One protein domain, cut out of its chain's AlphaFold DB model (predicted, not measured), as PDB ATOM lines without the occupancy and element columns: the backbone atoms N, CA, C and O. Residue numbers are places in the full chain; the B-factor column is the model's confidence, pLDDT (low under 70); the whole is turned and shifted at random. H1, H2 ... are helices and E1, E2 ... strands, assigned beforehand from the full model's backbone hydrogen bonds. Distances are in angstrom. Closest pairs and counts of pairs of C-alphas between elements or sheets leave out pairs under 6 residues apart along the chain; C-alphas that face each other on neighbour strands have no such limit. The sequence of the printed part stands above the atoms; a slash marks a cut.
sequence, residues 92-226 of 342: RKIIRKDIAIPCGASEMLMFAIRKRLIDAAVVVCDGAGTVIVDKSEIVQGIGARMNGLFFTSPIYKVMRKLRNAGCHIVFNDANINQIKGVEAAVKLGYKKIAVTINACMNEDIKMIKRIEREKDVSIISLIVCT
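This is residues 92 to 226 of the 342 residues of an uncharacterized protein of Elusimicrobia bacterium RIFOXYD2_FULL_34_15 (UniProt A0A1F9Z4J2). A mixed sheet of four strands forms the core of a rounded, three-layered body: H1 and H2 cover one face of the sheet, and H4 and H5 cover the other. H3 sits near the edge strand E2, and the short strand E3 crosses the end of the sheet where E1, E4 and E5 finish. The printed part has 135 residues with five named helices and five named strands, in the order H1 E1 E2 H2 E3 H3 H4 E4 H5 E5, and its class is mixed, helices and strands. The sheet's order is E2 E1 E4 E5, with E2 antiparallel to E1 and the other neighbours parallel. The whole is compact, with a radius of gyration of the C-alphas of 13.4 A and spans of 36 by 32 by 31 A.

Residues 92 to 104 hold no named element. H1, residues 105 to 114, begins with C-alpha 105 at (-10.268, 36.979, 40.384) and is 14.3 A long. E1, residues 120 to 125, is 14.8 A long, and E2 is residues 129 to 133. H2, residues 136 to 143, is followed by E3, residues 148 to 152, and H3, residues 156 to 164. H4, residues 178 to 187, is 14.1 A long, with C-alpha 178 at (-5.977, 44.788, 52.367). E4, residues 192 to 198, spans 20.2 A, H5, residues 206 to 215, 14.5 A, and E5, residues 218 to 224, 19.5 A. E5 ends with C-alpha 224 at (-3.341, 40.493, 40.930).

E1 and E2 form a hairpin, antiparallel at 152 degrees, with N 123 and O 131 2.9 A apart, within hydrogen-bond range. E1 and E4 are parallel at 23 degrees, with N 122 and O 194 at 2.8 A. E4 and E5 are parallel at 22 degrees, with N 195 and O 220 at 2.9 A. H1 is on the sheet over E1 and E4, at a height of 9.4 A. H2, on the same face, lies over E2 and only just over E1, where 3 of its 8 C-alphas fall. H1 and H2 touch, with the C-alphas of Met 110 and Ser 136 closest at 4.3 A, at a shallow tilt of 13 degrees, opposite ways. E3 pairs with no named strand; its closest C-alphas to E4 are those of Gly 148 and Asn 198, 6.8 A apart. H3 and E2 are near each other, with 6 pairs of C-alphas within 10 A. H4 lies over E1 on the opposite face from H1, at a height of 7.8 A, and runs slantwise to E1 at 37 degrees on the local plane. H5, on the same face as H4, lies over E5 at a height of 8.6 A. H4 and H5 touch, with the C-alphas of Ile 179 and Ile 208 closest at 6.7 A, at a shallow tilt of 5 degrees, the same way. E4, H5 and E5 make a strand-helix-strand unit, two parallel neighbour strands with a helix between, whose crossover is right-handed. In H1, H2, H3, H4 and H5 every O i to N i+4 pair is within hydrogen-bond range.

The C-alphas farthest apart are those of Lys 157 and Arg 213, at 36.8 A. The printed part has no cut. The link from H3 to H4, with 13 residues, is long; within it residues 168 to 169 pair antiparallel with residues 131 to 132 of E2. The link from E4 to H5 is short, and the others are tight. The mean pLDDT of the printed part is 96.8, and no printed residue is under 70.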
ATOM      1  N   ARG A  92     -21.685  54.469  39.871       97.38
ATOM      2  CA  ARG A  92     -21.099  53.128  39.991       97.38
ATOM      3  C   ARG A  92     -22.151  52.026  40.139       97.38
ATOM      4  O   ARG A  92     -22.972  52.052  41.062       97.38
ATOM      5  N   LYS A  93     -22.101  51.041  39.233       97.38
ATOM      6  CA  LYS A  93     -22.947  49.833  39.252       97.38
ATOM      7  C   LYS A  93     -22.320  48.738  40.114       97.38
ATOM      8  O   LYS A  93     -21.441  48.023  39.649       97.38
ATOM      9  N   ILE A  94     -22.772  48.598  41.356       96.88
ATOM     10  CA  ILE A  94     -22.150  47.691  42.336       96.88
ATOM     11  C   ILE A  94     -22.667  46.246  42.296       96.88
ATOM     12  O   ILE A  94     -22.074  45.398  42.941       96.88
ATOM     13  N   ILE A  95     -23.733  45.947  41.547       96.88
ATOM     14  CA  ILE A  95     -24.314  44.597  41.442       96.88
ATOM     15  C   ILE A  95     -24.108  44.059  40.033       96.88
ATOM     16  O   ILE A  95     -24.410  44.742  39.049       96.88
ATOM     17  N   ARG A  96     -23.629  42.816  39.931       94.81
ATOM     18  CA  ARG A  96     -23.454  42.141  38.648       94.81
ATOM     19  C   ARG A  96     -23.427  40.616  38.776       94.81
ATOM     20  O   ARG A  96     -22.949  40.089  39.767       94.81
ATOM     21  N   LYS A  97     -23.924  39.891  37.765       92.94
ATOM     22  CA  LYS A  97     -24.008  38.415  37.791       92.94
ATOM     23  C   LYS A  97     -23.288  37.712  36.630       92.94
ATOM     24  O   LYS A  97     -23.031  36.516  36.751       92.94
ATOM     25  N   ASP A  98     -22.947  38.419  35.547       91.69
ATOM     26  CA  ASP A  98     -22.260  37.849  34.377       91.69
ATOM     27  C   ASP A  98     -20.769  37.609  34.629       91.69
ATOM     28  O   ASP A  98     -20.072  38.435  35.233       91.69
ATOM     29  N   ILE A  99     -20.267  36.510  34.066       88.38
ATOM     30  CA  ILE A  99     -18.840  36.222  33.918       88.38
ATOM     31  C   ILE A  99     -18.313  37.109  32.787       88.38
ATOM     32  O   ILE A  99     -18.670  36.904  31.629       88.38
ATOM     33  N   ALA A 100     -17.473  38.098  33.103       81.06
ATOM     34  CA  ALA A 100     -16.871  38.936  32.062       81.06
ATOM     35  C   ALA A 100     -15.550  38.391  31.561       81.06
ATOM     36  O   ALA A 100     -15.215  38.572  30.394       81.06
ATOM     37  N   ILE A 101     -14.767  37.832  32.480       82.69
ATOM     38  CA  ILE A 101     -13.408  37.390  32.219       82.69
ATOM     39  C   ILE A 101     -13.318  35.951  32.716       82.69
ATOM     40  O   ILE A 101     -13.376  35.727  33.928       82.69
ATOM     41  N   PRO A 102     -13.180  34.964  31.816       84.69
ATOM     42  CA  PRO A 102     -12.945  33.590  32.229       84.69
ATOM     43  C   PRO A 102     -11.748  33.520  33.181       84.69
ATOM     44  O   PRO A 102     -10.669  34.022  32.865       84.69
ATOM     45  N   CYS A 103     -11.945  32.904  34.349       89.00
ATOM     46  CA  CYS A 103     -10.913  32.762  35.384       89.00
ATOM     47  C   CYS A 103     -10.372  34.103  35.940       89.00
ATOM     48  O   CYS A 103      -9.226  34.176  36.391       89.00
ATOM     49  N   GLY A 104     -11.176  35.173  35.914       93.94
ATOM     50  CA  GLY A 104     -10.878  36.409  36.639       93.94
ATOM     51  C   GLY A 104     -10.983  36.229  38.159       93.94
ATOM     52  O   GLY A 104     -11.705  35.360  38.646       93.94
ATOM     53  N   ALA A 105     -10.261  37.056  38.921       96.44
ATOM     54  CA  ALA A 105     -10.268  36.979  40.384       96.44
ATOM     55  C   ALA A 105     -11.678  37.200  40.962       96.44
ATOM     56  O   ALA A 105     -12.136  36.410  41.783       96.44
ATOM     57  N   SER A 106     -12.402  38.216  40.480       96.69
ATOM     58  CA  SER A 106     -13.788  38.487  40.883       96.69
ATOM     59  C   SER A 106     -14.739  37.342  40.552       96.69
ATOM     60  O   SER A 106     -15.572  36.981  41.378       96.69
ATOM     61  N   GLU A 107     -14.577  36.723  39.383       96.50
ATOM     62  CA  GLU A 107     -15.376  35.581  38.956       96.50
ATOM     63  C   GLU A 107     -15.152  34.385  39.888       96.50
ATOM     64  O   GLU A 107     -16.115  33.753  40.324       96.50
ATOM     65  N   MET A 108     -13.898  34.095  40.249       97.25
ATOM     66  CA  MET A 108     -13.586  33.025  41.201       97.25
ATOM     67  C   MET A 108     -14.170  33.310  42.588       97.25
ATOM     68  O   MET A 108     -14.777  32.420  43.181       97.25
ATOM     69  N   LEU A 109     -14.056  34.548  43.081       98.38
ATOM     70  CA  LEU A 109     -14.631  34.962  44.366       98.38
ATOM     71  C   LEU A 109     -16.157  34.861  44.376       98.38
ATOM     72  O   LEU A 109     -16.729  34.316  45.315       98.38
ATOM     73  N   MET A 110     -16.820  35.314  43.308       97.81
ATOM     74  CA  MET A 110     -18.270  35.199  43.146       97.81
ATOM     75  C   MET A 110     -18.724  33.742  43.290       97.81
ATOM     76  O   MET A 110     -19.672  33.459  44.023       97.81
ATOM     77  N   PHE A 111     -18.051  32.804  42.617       97.44
ATOM     78  CA  PHE A 111     -18.369  31.378  42.730       97.44
ATOM     79  C   PHE A 111     -18.012  30.798  44.102       97.44
ATOM     80  O   PHE A 111     -18.761  29.963  44.614       97.44
ATOM     81  N   ALA A 112     -16.903  31.229  44.706       98.00
ATOM     82  CA  ALA A 112     -16.481  30.780  46.027       98.00
ATOM     83  C   ALA A 112     -17.496  31.174  47.113       98.00
ATOM     84  O   ALA A 112     -17.868  30.316  47.913       98.00
ATOM     85  N   ILE A 113     -18.015  32.405  47.075       98.31
ATOM     86  CA  ILE A 113     -19.094  32.873  47.959       98.31
ATOM     87  C   ILE A 113     -20.380  32.077  47.702       98.31
ATOM     88  O   ILE A 113     -20.938  31.488  48.625       98.31
ATOM     89  N   ARG A 114     -20.831  31.961  46.439       96.94
ATOM     90  CA  ARG A 114     -22.064  31.210  46.093       96.94
ATOM     91  C   ARG A 114     -22.043  29.769  46.590       96.94
ATOM     92  O   ARG A 114     -23.069  29.241  46.996       96.94
ATOM     93  N   LYS A 115     -20.875  29.128  46.532       96.50
ATOM     94  CA  LYS A 115     -20.675  27.738  46.965       96.50
ATOM     95  C   LYS A 115     -20.225  27.617  48.426       96.50
ATOM     96  O   LYS A 115     -19.814  26.521  48.813       96.50
ATOM     97  N   ARG A 116     -20.276  28.709  49.204       96.88
ATOM     98  CA  ARG A 116     -19.903  28.779  50.631       96.88
ATOM     99  C   ARG A 116     -18.513  28.197  50.923       96.88
ATOM    100  O   ARG A 116     -18.298  27.490  51.907       96.88
ATOM    101  N   LEU A 117     -17.571  28.423  50.009       97.81
ATOM    102  CA  LEU A 117     -16.159  28.073  50.196       97.81
ATOM    103  C   LEU A 117     -15.418  29.137  51.001       97.81
ATOM    104  O   LEU A 117     -14.450  28.814  51.682       97.81
ATOM    105  N   ILE A 118     -15.893  30.374  50.897       98.56
ATOM    106  CA  ILE A 118     -15.498  31.518  51.704       98.56
ATOM    107  C   ILE A 118     -16.767  32.210  52.196       98.56
ATOM    108  O   ILE A 118     -17.804  32.133  51.533       98.56
ATOM    109  N   ASP A 119     -16.658  32.880  53.333       98.44
ATOM    110  CA  ASP A 119     -17.731  33.631  53.977       98.44
ATOM    111  C   ASP A 119     -17.716  35.091  53.506       98.44
ATOM    112  O   ASP A 119     -18.763  35.687  53.281       98.44
ATOM    113  N   ALA A 120     -16.519  35.654  53.299       98.75
ATOM    114  CA  ALA A 120     -16.339  37.022  52.832       98.75
ATOM    115  C   ALA A 120     -15.099  37.185  51.947       98.75
ATOM    116  O   ALA A 120     -14.127  36.426  52.022       98.75
ATOM    117  N   ALA A 121     -15.128  38.226  51.123       98.88
ATOM    118  CA  ALA A 121     -14.012  38.693  50.326       98.88
ATOM    119  C   ALA A 121     -13.633  40.128  50.717       98.88
ATOM    120  O   ALA A 121     -14.487  41.012  50.776       98.88
ATOM    121  N   VAL A 122     -12.343  40.366  50.930       98.88
ATOM    122  CA  VAL A 122     -11.751  41.699  51.057       98.88
ATOM    123  C   VAL A 122     -11.251  42.114  49.674       98.88
ATOM    124  O   VAL A 122     -10.417  41.434  49.068       98.88
ATOM    125  N   VAL A 123     -11.816  43.196  49.143       98.75
ATOM    126  CA  VAL A 123     -11.557  43.687  47.785       98.75
ATOM    127  C   VAL A 123     -11.344  45.197  47.766       98.75
ATOM    128  O   VAL A 123     -11.582  45.892  48.755       98.75
ATOM    129  N   VAL A 124     -10.894  45.717  46.622       98.38
ATOM    130  CA  VAL A 124     -10.741  47.159  46.393       98.38
ATOM    131  C   VAL A 124     -11.867  47.671  45.495       98.38
ATOM    132  O   VAL A 124     -12.079  47.132  44.409       98.38
ATOM    133  N   CYS A 125     -12.554  48.734  45.914       98.44
ATOM    134  CA  CYS A 125     -13.591  49.403  45.133       98.44
ATOM    135  C   CYS A 125     -13.228  50.865  44.856       98.44
ATOM    136  O   CYS A 125     -12.863  51.616  45.760       98.44
ATOM    137  N   ASP A 126     -13.386  51.297  43.605       97.88
ATOM    138  CA  ASP A 126     -13.285  52.708  43.244       97.88
ATOM    139  C   ASP A 126     -14.336  53.531  43.998       97.88
ATOM    140  O   ASP A 126     -15.502  53.145  44.088       97.88
ATOM    141  N   GLY A 127     -13.902  54.637  44.596       98.12
ATOM    142  CA  GLY A 127     -14.731  55.478  45.452       98.12
ATOM    143  C   GLY A 127     -14.940  54.963  46.881       98.12
ATOM    144  O   GLY A 127     -15.620  55.640  47.645       98.12
ATOM    145  N   ALA A 128     -14.408  53.792  47.257       98.56
ATOM    146  CA  ALA A 128     -14.597  53.231  48.604       98.56
ATOM    147  C   ALA A 128     -13.359  52.545  49.215       98.56
ATOM    148  O   ALA A 128     -13.389  52.212  50.396       98.56
ATOM    149  N   GLY A 129     -12.276  52.345  48.459       98.56
ATOM    150  CA  GLY A 129     -11.030  51.788  48.989       98.56
ATOM    151  C   GLY A 129     -11.158  50.310  49.337       98.56
ATOM    152  O   GLY A 129     -11.683  49.530  48.539       98.56
ATOM    153  N   THR A 130     -10.673  49.916  50.516       98.88
ATOM    154  CA  THR A 130     -10.850  48.556  51.047       98.88
ATOM    155  C   THR A 130     -12.296  48.301  51.488       98.88
ATOM    156  O   THR A 130     -12.820  48.973  52.381       98.88
ATOM    157  N   VAL A 131     -12.917  47.262  50.922       98.88
ATOM    158  CA  VAL A 131     -14.303  46.856  51.203       98.88
ATOM    159  C   VAL A 131     -14.365  45.360  51.511       98.88
ATOM    160  O   VAL A 131     -13.725  44.555  50.835       98.88
ATOM    161  N   ILE A 132     -15.167  44.986  52.506       98.94
ATOM    162  CA  ILE A 132     -15.484  43.600  52.863       98.94
ATOM    163  C   ILE A 132     -16.876  43.272  52.322       98.94
ATOM    164  O   ILE A 132     -17.834  44.019  52.547       98.94
ATOM    165  N   VAL A 133     -16.970  42.167  51.587       98.81
ATOM    166  CA  VAL A 133     -18.156  41.779  50.823       98.81
ATOM    167  C   VAL A 133     -18.442  40.292  51.000       98.81
ATOM    168  O   VAL A 133     -17.587  39.459  50.724       98.81
ATOM    169  N   ASP A 134     -19.668  39.959  51.379       98.56
ATOM    170  CA  ASP A 134     -20.181  38.595  51.577       98.56
ATOM    171  C   ASP A 134     -21.210  38.176  50.505       98.56
ATOM    172  O   ASP A 134     -21.659  37.033  50.456       98.56
ATOM    173  N   LYS A 135     -21.566  39.086  49.587       98.62
ATOM    174  CA  LYS A 135     -22.527  38.851  48.496       98.62
ATOM    175  C   LYS A 135     -21.843  38.668  47.148       98.62
ATOM    176  O   LYS A 135     -21.074  39.513  46.680       98.62
ATOM    177  N   SER A 136     -22.200  37.579  46.468       97.94
ATOM    178  CA  SER A 136     -21.556  37.140  45.225       97.94
ATOM    179  C   SER A 136     -21.653  38.155  44.080       97.94
ATOM    180  O   SER A 136     -20.708  38.386  43.330       97.94
ATOM    181  N   GLU A 137     -22.809  38.784  43.944       98.12
ATOM    182  CA  GLU A 137     -23.112  39.735  42.890       98.12
ATOM    183  C   GLU A 137     -22.470  41.097  43.146       98.12
ATOM    184  O   GLU A 137     -22.205  41.835  42.197       98.12
ATOM    185  N   ILE A 138     -22.168  41.413  44.410       98.44
ATOM    186  CA  ILE A 138     -21.476  42.648  44.762       98.44
ATOM    187  C   ILE A 138     -19.976  42.499  44.535       98.44
ATOM    188  O   ILE A 138     -19.376  43.362  43.895       98.44
ATOM    189  N   VAL A 139     -19.365  41.378  44.950       98.06
ATOM    190  CA  VAL A 139     -17.935  41.145  44.672       98.06
ATOM    191  C   VAL A 139     -17.666  41.152  43.163       98.06
ATOM    192  O   VAL A 139     -16.686  41.742  42.699       98.06
ATOM    193  N   GLN A 140     -18.596  40.596  42.378       97.38
ATOM    194  CA  GLN A 140     -18.531  40.633  40.921       97.38
ATOM    195  C   GLN A 140     -18.776  42.039  40.362       97.38
ATOM    196  O   GLN A 140     -18.077  42.463  39.442       97.38
ATOM    197  N   GLY A 141     -19.738  42.792  40.903       97.31
ATOM    198  CA  GLY A 141     -19.990  44.174  40.491       97.31
ATOM    199  C   GLY A 141     -18.819  45.118  40.768       97.31
ATOM    200  O   GLY A 141     -18.554  46.012  39.958       97.31
ATOM    201  N   ILE A 142     -18.075  44.887  41.853       97.44
ATOM    202  CA  ILE A 142     -16.855  45.623  42.199       97.44
ATOM    203  C   ILE A 142     -15.702  45.246  41.264       97.44
ATOM    204  O   ILE A 142     -15.159  46.112  40.579       97.44
ATOM    205  N   GLY A 143     -15.320  43.968  41.231       95.25
ATOM    206  CA  GLY A 143     -14.040  43.571  40.641       95.25
ATOM    207  C   GLY A 143     -14.084  43.305  39.140       95.25
ATOM    208  O   GLY A 143     -13.069  43.420  38.449       95.25
ATOM    209  N   ALA A 144     -15.235  42.962  38.577       92.31
ATOM    210  CA  ALA A 144     -15.206  42.436  37.232       92.31
ATOM    211  C   ALA A 144     -15.092  43.549  36.187       92.31
ATOM    212  O   ALA A 144     -15.869  44.503  36.175       92.31
ATOM    213  N   ARG A 145     -14.146  43.390  35.253       89.50
ATOM    214  CA  ARG A 145     -13.665  44.445  34.335       89.50
ATOM    215  C   ARG A 145     -12.928  45.600  35.037       89.50
ATOM    216  O   ARG A 145     -12.516  46.526  34.333       89.50
ATOM    217  N   MET A 146     -12.722  45.539  36.357       91.19
ATOM    218  CA  MET A 146     -11.855  46.469  37.077       91.19
ATOM    219  C   MET A 146     -10.394  46.212  36.691       91.19
ATOM    220  O   MET A 146      -9.961  45.075  36.508       91.19
ATOM    221  N   ASN A 147      -9.643  47.289  36.497       90.94
ATOM    222  CA  ASN A 147      -8.197  47.229  36.316       90.94
ATOM    223  C   ASN A 147      -7.489  47.339  37.672       90.94
ATOM    224  O   ASN A 147      -8.139  47.536  38.689       90.94
ATOM    225  N   GLY A 148      -6.159  47.237  37.712       93.06
ATOM    226  CA  GLY A 148      -5.439  47.449  38.969       93.06
ATOM    227  C   GLY A 148      -5.684  48.852  39.498       93.06
ATOM    228  O   GLY A 148      -5.222  49.794  38.867       93.06
ATOM    229  N   LEU A 149      -6.405  48.981  40.609       97.06
ATOM    230  CA  LEU A 149      -6.619  50.241  41.313       97.06
ATOM    231  C   LEU A 149      -5.463  50.450  42.300       97.06
ATOM    232  O   LEU A 149      -5.059  49.518  42.998       97.06
ATOM    233  N   PHE A 150      -4.903  51.654  42.298       97.19
ATOM    234  CA  PHE A 150      -3.731  52.041  43.086       97.19
ATOM    235  C   PHE A 150      -4.047  53.151  44.072       97.19
ATOM    236  O   PHE A 150      -3.486  53.174  45.159       97.19
ATOM    237  N   PHE A 151      -4.943  54.053  43.693       97.69
ATOM    238  CA  PHE A 151      -5.379  55.159  44.529       97.69
ATOM    239  C   PHE A 151      -6.847  55.457  44.248       97.69
ATOM    240  O   PHE A 151      -7.295  55.328  43.104       97.69
ATOM    241  N   THR A 152      -7.587  55.866  45.272       98.25
ATOM    242  CA  THR A 152      -8.951  56.360  45.117       98.25
ATOM    243  C   THR A 152      -9.308  57.336  46.230       98.25
ATOM    244  O   THR A 152      -9.078  57.052  47.398       98.25
ATOM    245  N   SER A 153      -9.939  58.444  45.868       98.19
ATOM    246  CA  SER A 153     -10.668  59.309  46.796       98.19
ATOM    247  C   SER A 153     -12.037  58.703  47.139       98.19
ATOM    248  O   SER A 153     -12.539  57.858  46.380       98.19
ATOM    249  N   PRO A 154     -12.658  59.108  48.261       98.31
ATOM    250  CA  PRO A 154     -13.992  58.655  48.625       98.31
ATOM    251  C   PRO A 154     -15.058  59.272  47.713       98.31
ATOM    252  O   PRO A 154     -15.145  60.486  47.555       98.31
ATOM    253  N   ILE A 155     -15.941  58.425  47.181       98.44
ATOM    254  CA  ILE A 155     -17.191  58.843  46.544       98.44
ATOM    255  C   ILE A 155     -18.322  58.431  47.480       98.44
ATOM    256  O   ILE A 155     -18.814  57.299  47.439       98.44
ATOM    257  N   TYR A 156     -18.781  59.358  48.322       98.06
ATOM    258  CA  TYR A 156     -19.733  59.057  49.399       98.06
ATOM    259  C   TYR A 156     -21.026  58.383  48.924       98.06
ATOM    260  O   TYR A 156     -21.576  57.534  49.626       98.06
ATOM    261  N   LYS A 157     -21.500  58.683  47.706       98.25
ATOM    262  CA  LYS A 157     -22.668  58.000  47.126       98.25
ATOM    263  C   LYS A 157     -22.392  56.520  46.842       98.25
ATOM    264  O   LYS A 157     -23.281  55.701  47.056       98.25
ATOM    265  N   VAL A 158     -21.185  56.169  46.393       98.50
ATOM    266  CA  VAL A 158     -20.760  54.770  46.201       98.50
ATOM    267  C   VAL A 158     -20.644  54.076  47.552       98.50
ATOM    268  O   VAL A 158     -21.201  52.997  47.731       98.50
ATOM    269  N   MET A 159     -20.020  54.732  48.530       98.75
ATOM    270  CA  MET A 159     -19.885  54.189  49.881       98.75
ATOM    271  C   MET A 159     -21.248  53.928  50.538       98.75
ATOM    272  O   MET A 159     -21.473  52.867  51.115       98.75
ATOM    273  N   ARG A 160     -22.198  54.864  50.406       98.69
ATOM    274  CA  ARG A 160     -23.575  54.692  50.889       98.69
ATOM    275  C   ARG A 160     -24.285  53.542  50.178       98.69
ATOM    276  O   ARG A 160     -24.915  52.733  50.843       98.69
ATOM    277  N   LYS A 161     -24.151  53.425  48.852       98.50
ATOM    278  CA  LYS A 161     -24.710  52.291  48.093       98.50
ATOM    279  C   LYS A 161     -24.175  50.948  48.598       98.50
ATOM    280  O   LYS A 161     -24.959  50.023  48.768       98.50
ATOM    281  N   LEU A 162     -22.869  50.850  48.849       98.75
ATOM    282  CA  LEU A 162     -22.235  49.635  49.368       98.75
ATOM    283  C   LEU A 162     -22.712  49.302  50.788       98.75
ATOM    284  O   LEU A 162     -23.094  48.162  51.035       98.75
ATOM    285  N   ARG A 163     -22.768  50.293  51.688       98.62
ATOM    286  CA  ARG A 163     -23.299  50.113  53.052       98.62
ATOM    287  C   ARG A 163     -24.755  49.658  53.050       98.62
ATOM    288  O   ARG A 163     -25.080  48.673  53.701       98.62
ATOM    289  N   ASN A 164     -25.607  50.301  52.252       98.50
ATOM    290  CA  ASN A 164     -27.013  49.908  52.107       98.50
ATOM    291  C   ASN A 164     -27.162  48.490  51.533       98.50
ATOM    292  O   ASN A 164     -28.157  47.819  51.782       98.50
ATOM    293  N   ALA A 165     -26.172  48.023  50.771       98.25
ATOM    294  CA  ALA A 165     -26.125  46.664  50.256       98.25
ATOM    295  C   ALA A 165     -25.520  45.649  51.251       98.25
ATOM    296  O   ALA A 165     -25.416  44.470  50.912       98.25
ATOM    297  N   GLY A 166     -25.167  46.069  52.471       98.19
ATOM    298  CA  GLY A 166     -24.618  45.228  53.539       98.19
ATOM    299  C   GLY A 166     -23.095  45.079  53.525       98.19
ATOM    300  O   GLY A 166     -22.558  44.300  54.304       98.19
ATOM    301  N   CYS A 167     -22.375  45.801  52.664       98.69
ATOM    302  CA  CYS A 167     -20.914  45.748  52.651       98.69
ATOM    303  C   CYS A 167     -20.311  46.611  53.760       98.69
ATOM    304  O   CYS A 167     -20.804  47.703  54.057       98.69
ATOM    305  N   HIS A 168     -19.176  46.171  54.297       98.75
ATOM    306  CA  HIS A 168     -18.414  46.949  55.266       98.75
ATOM    307  C   HIS A 168     -17.269  47.691  54.572       98.75
ATOM    308  O   HIS A 168     -16.480  47.096  53.839       98.75
ATOM    309  N   ILE A 169     -17.172  48.998  54.806       98.75
ATOM    310  CA  ILE A 169     -16.103  49.845  54.269       98.75
ATOM    311  C   ILE A 169     -15.116  50.103  55.394       98.75
ATOM    312  O   ILE A 169     -15.507  50.615  56.437       98.75
ATOM    313  N   VAL A 170     -13.855  49.743  55.170       98.69
ATOM    314  CA  VAL A 170     -12.848  49.702  56.238       98.69
ATOM    315  C   VAL A 170     -12.356  51.100  56.603       98.69
ATOM    316  O   VAL A 170     -12.055  51.360  57.764       98.69
ATOM    317  N   PHE A 171     -12.305  52.011  55.628       98.62
ATOM    318  CA  PHE A 171     -11.810  53.369  55.829       98.62
ATOM    319  C   PHE A 171     -12.736  54.407  55.198       98.62
ATOM    320  O   PHE A 171     -13.159  54.270  54.049       98.62
ATOM    321  N   ASN A 172     -13.036  55.472  55.943       97.31
ATOM    322  CA  ASN A 172     -13.911  56.542  55.458       97.31
ATOM    323  C   ASN A 172     -13.257  57.415  54.376       97.31
ATOM    324  O   ASN A 172     -13.963  57.993  53.555       97.31
ATOM    325  N   ASP A 173     -11.927  57.470  54.354       97.25
ATOM    326  CA  ASP A 173     -11.115  58.188  53.367       97.25
ATOM    327  C   ASP A 173     -10.831  57.361  52.095       97.25
ATOM    328  O   ASP A 173     -10.072  57.799  51.235       97.25
ATOM    329  N   ALA A 174     -11.443  56.176  51.963       98.00
ATOM    330  CA  ALA A 174     -11.225  55.232  50.868       98.00
ATOM    331  C   ALA A 174      -9.773  54.729  50.730       98.00
ATOM    332  O   ALA A 174      -9.361  54.305  49.645       98.00
ATOM    333  N   ASN A 175      -9.008  54.692  51.828       97.75
ATOM    334  CA  ASN A 175      -7.676  54.096  51.826       97.75
ATOM    335  C   ASN A 175      -7.697  52.619  51.370       97.75
ATOM    336  O   ASN A 175      -8.638  51.858  51.626       97.75
ATOM    337  N   ILE A 176      -6.628  52.210  50.684       98.19
ATOM    338  CA  ILE A 176      -6.413  50.848  50.198       98.19
ATOM    339  C   ILE A 176      -5.364  50.188  51.088       98.19
ATOM    340  O   ILE A 176      -4.163  50.408  50.945       98.19
ATOM    341  N   ASN A 177      -5.846  49.348  51.995       98.00
ATOM    342  CA  ASN A 177      -5.037  48.467  52.827       98.00
ATOM    343  C   ASN A 177      -5.789  47.151  53.058       98.00
ATOM    344  O   ASN A 177      -6.765  47.090  53.809       98.00
ATOM    345  N   GLN A 178      -5.363  46.107  52.365       98.31
ATOM    346  CA  GLN A 178      -5.977  44.788  52.367       98.31
ATOM    347  C   GLN A 178      -5.633  44.000  53.631       98.31
ATOM    348  O   GLN A 178      -6.476  43.250  54.110       98.31
ATOM    349  N   ILE A 179      -4.456  44.216  54.232       98.31
ATOM    350  CA  ILE A 179      -4.084  43.579  55.508       98.31
ATOM    351  C   ILE A 179      -5.026  44.044  56.622       98.31
ATOM    352  O   ILE A 179      -5.622  43.225  57.318       98.31
ATOM    353  N   LYS A 180      -5.249  45.359  56.730       98.50
ATOM    354  CA  LYS A 180      -6.240  45.925  57.653       98.50
ATOM    355  C   LYS A 180      -7.668  45.520  57.309       98.50
ATOM    356  O   LYS A 180      -8.470  45.321  58.217       98.50
ATOM    357  N   GLY A 181      -7.980  45.334  56.027       98.75
ATOM    358  CA  GLY A 181      -9.270  44.781  55.620       98.75
ATOM    359  C   GLY A 181      -9.496  43.350  56.099       98.75
ATOM    360  O   GLY A 181     -10.588  43.032  56.560       98.75
ATOM    361  N   VAL A 182      -8.465  42.507  56.059       98.81
ATOM    362  CA  VAL A 182      -8.516  41.146  56.611       98.81
ATOM    363  C   VAL A 182      -8.681  41.181  58.129       98.81
ATOM    364  O   VAL A 182      -9.559  40.498  58.647       98.81
ATOM    365  N   GLU A 183      -7.915  42.008  58.849       98.69
ATOM    366  CA  GLU A 183      -8.095  42.185  60.301       98.69
ATOM    367  C   GLU A 183      -9.529  42.618  60.651       98.69
ATOM    368  O   GLU A 183     -10.126  42.090  61.590       98.69
ATOM    369  N   ALA A 184     -10.096  43.561  59.894       98.81
ATOM    370  CA  ALA A 184     -11.471  44.012  60.073       98.81
ATOM    371  C   ALA A 184     -12.488  42.897  59.773       98.81
ATOM    372  O   ALA A 184     -13.428  42.718  60.540       98.81
ATOM    373  N   ALA A 185     -12.276  42.093  58.727       98.81
ATOM    374  CA  ALA A 185     -13.142  40.955  58.419       98.81
ATOM    375  C   ALA A 185     -13.147  39.910  59.544       98.81
ATOM    376  O   ALA A 185     -14.209  39.428  59.929       98.81
ATOM    377  N   VAL A 186     -11.986  39.621  60.134       98.75
ATOM    378  CA  VAL A 186     -11.895  38.733  61.302       98.75
ATOM    379  C   VAL A 186     -12.661  39.304  62.499       98.75
ATOM    380  O   VAL A 186     -13.396  38.573  63.156       98.75
ATOM    381  N   LYS A 187     -12.541  40.612  62.772       98.56
ATOM    382  CA  LYS A 187     -13.282  41.281  63.862       98.56
ATOM    383  C   LYS A 187     -14.800  41.245  63.668       98.56
ATOM    384  O   LYS A 187     -15.527  41.215  64.652       98.56
ATOM    385  N   LEU A 188     -15.265  41.224  62.420       98.56
ATOM    386  CA  LEU A 188     -16.681  41.055  62.072       98.56
ATOM    387  C   LEU A 188     -17.165  39.598  62.192       98.56
ATOM    388  O   LEU A 188     -18.337  39.332  61.951       98.56
ATOM    389  N   GLY A 189     -16.286  38.658  62.556       98.38
ATOM    390  CA  GLY A 189     -16.633  37.258  62.803       98.38
ATOM    391  C   GLY A 189     -16.471  36.323  61.603       98.38
ATOM    392  O   GLY A 189     -16.751  35.132  61.733       98.38
ATOM    393  N   TYR A 190     -15.989  36.804  60.451       98.69
ATOM    394  CA  TYR A 190     -15.747  35.941  59.290       98.69
ATOM    395  C   TYR A 190     -14.595  34.960  59.546       98.69
ATOM    396  O   TYR A 190     -13.551  35.341  60.083       98.69
ATOM    397  N   LYS A 191     -14.759  33.697  59.124       98.38
ATOM    398  CA  LYS A 191     -13.793  32.615  59.386       98.38
ATOM    399  C   LYS A 191     -13.073  32.121  58.139       98.38
ATOM    400  O   LYS A 191     -11.916  31.727  58.228       98.38
ATOM    401  N   LYS A 192     -13.722  32.149  56.978       98.62
ATOM    402  CA  LYS A 192     -13.135  31.796  55.679       98.62
ATOM    403  C   LYS A 192     -13.113  33.037  54.806       98.62
ATOM    404  O   LYS A 192     -14.131  33.433  54.245       98.62
ATOM    405  N   ILE A 193     -11.958  33.671  54.700       98.81
ATOM    406  CA  ILE A 193     -11.799  34.962  54.037       98.81
ATOM    407  C   ILE A 193     -10.979  34.764  52.764       98.81
ATOM    408  O   ILE A 193      -9.992  34.033  52.750       98.81
ATOM    409  N   ALA A 194     -11.348  35.442  51.686       98.81
ATOM    410  CA  ALA A 194     -10.438  35.654  50.566       98.81
ATOM    411  C   ALA A 194     -10.069  37.130  50.450       98.81
ATOM    412  O   ALA A 194     -10.871  38.001  50.771       98.81
ATOM    413  N   VAL A 195      -8.865  37.428  49.977       98.81
ATOM    414  CA  VAL A 195      -8.384  38.806  49.840       98.81
ATOM    415  C   VAL A 195      -7.679  38.999  48.506       98.81
ATOM    416  O   VAL A 195      -6.816  38.203  48.134       98.81
ATOM    417  N   THR A 196      -8.038  40.051  47.768       98.50
ATOM    418  CA  THR A 196      -7.334  40.421  46.532       98.50
ATOM    419  C   THR A 196      -6.248  41.441  46.818       98.50
ATOM    420  O   THR A 196      -6.550  42.524  47.305       98.50
ATOM    421  N   ILE A 197      -5.005  41.145  46.446       97.88
ATOM    422  CA  ILE A 197      -3.859  42.025  46.695       97.88
ATOM    423  C   ILE A 197      -3.215  42.423  45.378       97.88
ATOM    424  O   ILE A 197      -2.869  41.584  44.543       97.88
ATOM    425  N   ASN A 198      -3.026  43.726  45.200       96.06
ATOM    426  CA  ASN A 198      -2.275  44.265  44.080       96.06
ATOM    427  C   ASN A 198      -0.775  44.128  44.374       96.06
ATOM    428  O   ASN A 198      -0.242  44.809  45.245       96.06
ATOM    429  N   ALA A 199      -0.077  43.272  43.624       96.00
ATOM    430  CA  ALA A 199       1.325  42.931  43.876       96.00
ATOM    431  C   ALA A 199       2.296  44.124  43.821       96.00
ATOM    432  O   ALA A 199       3.421  44.034  44.314       96.00
ATOM    433  N   CYS A 200       1.890  45.225  43.185       93.56
ATOM    434  CA  CYS A 200       2.687  46.443  43.076       93.56
ATOM    435  C   CYS A 200       2.528  47.393  44.281       93.56
ATOM    436  O   CYS A 200       3.331  48.326  44.412       93.56
ATOM    437  N   MET A 201       1.532  47.157  45.141       92.44
ATOM    438  CA  MET A 201       1.330  47.886  46.395       92.44
ATOM    439  C   MET A 201       2.289  47.384  47.481       92.44
ATOM    440  O   MET A 201       2.790  46.259  47.428       92.44
ATOM    441  N   ASN A 202       2.569  48.243  48.461       88.69
ATOM    442  CA  ASN A 202       3.469  47.942  49.576       88.69
ATOM    443  C   ASN A 202       2.732  47.215  50.713       88.69
ATOM    444  O   ASN A 202       2.653  47.707  51.834       88.69
ATOM    445  N   GLU A 203       2.142  46.065  50.404       91.94
ATOM    446  CA  GLU A 203       1.483  45.208  51.392       91.94
ATOM    447  C   GLU A 203       2.350  43.974  51.647       91.94
ATOM    448  O   GLU A 203       2.733  43.281  50.697       91.94
ATOM    449  N   ASP A 204       2.671  43.713  52.917       93.00
ATOM    450  CA  ASP A 204       3.420  42.525  53.333       93.00
ATOM    451  C   ASP A 204       2.482  41.316  53.421       93.00
ATOM    452  O   ASP A 204       1.676  41.182  54.342       93.00
ATOM    453  N   ILE A 205       2.599  40.407  52.456       94.31
ATOM    454  CA  ILE A 205       1.703  39.251  52.336       94.31
ATOM    455  C   ILE A 205       1.977  38.228  53.443       94.31
ATOM    456  O   ILE A 205       1.083  37.462  53.809       94.31
ATOM    457  N   LYS A 206       3.166  38.249  54.065       96.69
ATOM    458  CA  LYS A 206       3.469  37.410  55.234       96.69
ATOM    459  C   LYS A 206       2.495  37.678  56.385       96.69
ATOM    460  O   LYS A 206       2.173  36.748  57.130       96.69
ATOM    461  N   MET A 207       1.998  38.913  56.514       97.44
ATOM    462  CA  MET A 207       1.033  39.280  57.553       97.44
ATOM    463  C   MET A 207      -0.277  38.505  57.438       97.44
ATOM    464  O   MET A 207      -0.860  38.173  58.463       97.44
ATOM    465  N   ILE A 208      -0.699  38.118  56.232       96.81
ATOM    466  CA  ILE A 208      -1.899  37.289  56.045       96.81
ATOM    467  C   ILE A 208      -1.745  35.957  56.773       96.81
ATOM    468  O   ILE A 208      -2.601  35.585  57.567       96.81
ATOM    469  N   LYS A 209      -0.619  35.266  56.558       95.81
ATOM    470  CA  LYS A 209      -0.341  33.969  57.196       95.81
ATOM    471  C   LYS A 209      -0.111  34.098  58.701       95.81
ATOM    472  O   LYS A 209      -0.303  33.134  59.434       95.81
ATOM    473  N   ARG A 210       0.313  35.273  59.173       97.38
ATOM    474  CA  ARG A 210       0.377  35.580  60.605       97.38
ATOM    475  C   ARG A 210      -1.029  35.689  61.201       97.38
ATOM    476  O   ARG A 210      -1.305  34.983  62.161       97.38
ATOM    477  N   ILE A 211      -1.904  36.498  60.598       98.19
ATOM    478  CA  ILE A 211      -3.298  36.666  61.038       98.19
ATOM    479  C   ILE A 211      -4.035  35.322  61.009       98.19
ATOM    480  O   ILE A 211      -4.737  35.003  61.962       98.19
ATOM    481  N   GLU A 212      -3.829  34.522  59.956       96.50
ATOM    482  CA  GLU A 212      -4.418  33.184  59.798       96.50
ATOM    483  C   GLU A 212      -4.153  32.301  61.028       96.50
ATOM    484  O   GLU A 212      -5.088  31.764  61.618       96.50
ATOM    485  N   ARG A 213      -2.889  32.236  61.472       95.81
ATOM    486  CA  ARG A 213      -2.477  31.463  62.655       95.81
ATOM    487  C   ARG A 213      -2.948  32.072  63.974       95.81
ATOM    488  O   ARG A 213      -3.396  31.344  64.846       95.81
ATOM    489  N   GLU A 214      -2.821  33.387  64.140       97.56
ATOM    490  CA  GLU A 214      -3.133  34.064  65.409       97.56
ATOM    491  C   GLU A 214      -4.635  34.129  65.709       97.56
ATOM    492  O   GLU A 214      -5.022  34.329  66.859       97.56
ATOM    493  N   LYS A 215      -5.485  34.042  64.681       97.25
ATOM    494  CA  LYS A 215      -6.936  34.237  64.805       97.25
ATOM    495  C   LYS A 215      -7.763  32.990  64.512       97.25
ATOM    496  O   LYS A 215      -8.988  33.082  64.589       97.25
ATOM    497  N   ASP A 216      -7.109  31.872  64.196       95.56
ATOM    498  CA  ASP A 216      -7.745  30.606  63.821       95.56
ATOM    499  C   ASP A 216      -8.851  30.812  62.767       95.56
ATOM    500  O   ASP A 216     -10.051  30.603  62.971       95.56
ATOM    501  N   VAL A 217      -8.422  31.363  61.634       98.12
ATOM    502  CA  VAL A 217      -9.248  31.613  60.449       98.12
ATOM    503  C   VAL A 217      -8.538  31.040  59.231       98.12
ATOM    504  O   VAL A 217      -7.338  30.810  59.270       98.12
ATOM    505  N   SER A 218      -9.252  30.832  58.127       98.12
ATOM    506  CA  SER A 218      -8.654  30.489  56.833       98.12
ATOM    507  C   SER A 218      -8.650  31.719  55.936       98.12
ATOM    508  O   SER A 218      -9.701  32.332  55.733       98.12
ATOM    509  N   ILE A 219      -7.487  32.084  55.392       98.62
ATOM    510  CA  ILE A 219      -7.347  33.254  54.521       98.62
ATOM    511  C   ILE A 219      -6.663  32.870  53.211       98.62
ATOM    512  O   ILE A 219      -5.515  32.426  53.184       98.62
ATOM    513  N   ILE A 220      -7.361  33.114  52.102       98.69
ATOM    514  CA  ILE A 220      -6.888  32.801  50.752       98.69
ATOM    515  C   ILE A 220      -6.494  34.093  50.037       98.69
ATOM    516  O   ILE A 220      -7.319  34.974  49.797       98.69
ATOM    517  N   SER A 221      -5.222  34.199  49.670       98.50
ATOM    518  CA  SER A 221      -4.656  35.367  48.997       98.50
ATOM    519  C   SER A 221      -4.692  35.232  47.468       98.50
ATOM    520  O   SER A 221      -4.167  34.281  46.883       98.50
ATOM    521  N   LEU A 222      -5.321  36.206  46.804       98.69
ATOM    522  CA  LEU A 222      -5.422  36.316  45.347       98.69
ATOM    523  C   LEU A 222      -4.573  37.496  44.876       98.69
ATOM    524  O   LEU A 222      -4.955  38.657  45.021       98.69
ATOM    525  N   ILE A 223      -3.419  37.207  44.286       98.19
ATOM    526  CA  ILE A 223      -2.458  38.223  43.873       98.19
ATOM    527  C   ILE A 223      -2.698  38.629  42.424       98.19
ATOM    528  O   ILE A 223      -2.535  37.839  41.491       98.19
ATOM    529  N   VAL A 224      -3.043  39.896  42.231       96.38
ATOM    530  CA  VAL A 224      -3.341  40.493  40.930       96.38
ATOM    531  C   VAL A 224      -2.323  41.576  40.581       96.38
ATOM    532  O   VAL A 224      -1.568  42.049  41.429       96.38
ATOM    533  N   CYS A 225      -2.316  42.012  39.318       93.88
ATOM    534  CA  CYS A 225      -1.509  43.149  38.866       93.88
ATOM    535  C   CYS A 225       0.002  42.984  39.111       93.88
ATOM    536  O   CYS A 225       0.669  43.883  39.614       93.88
ATOM    537  N   THR A 226       0.566  41.863  38.678       95.00
ATOM    538  CA  THR A 226       1.987  41.517  38.855       95.00
ATOM    539  C   THR A 226       2.936  42.146  37.829       95.00
ATOM    540  O   THR A 226       4.146  42.026  37.967       95.00
TER     541      THR A 226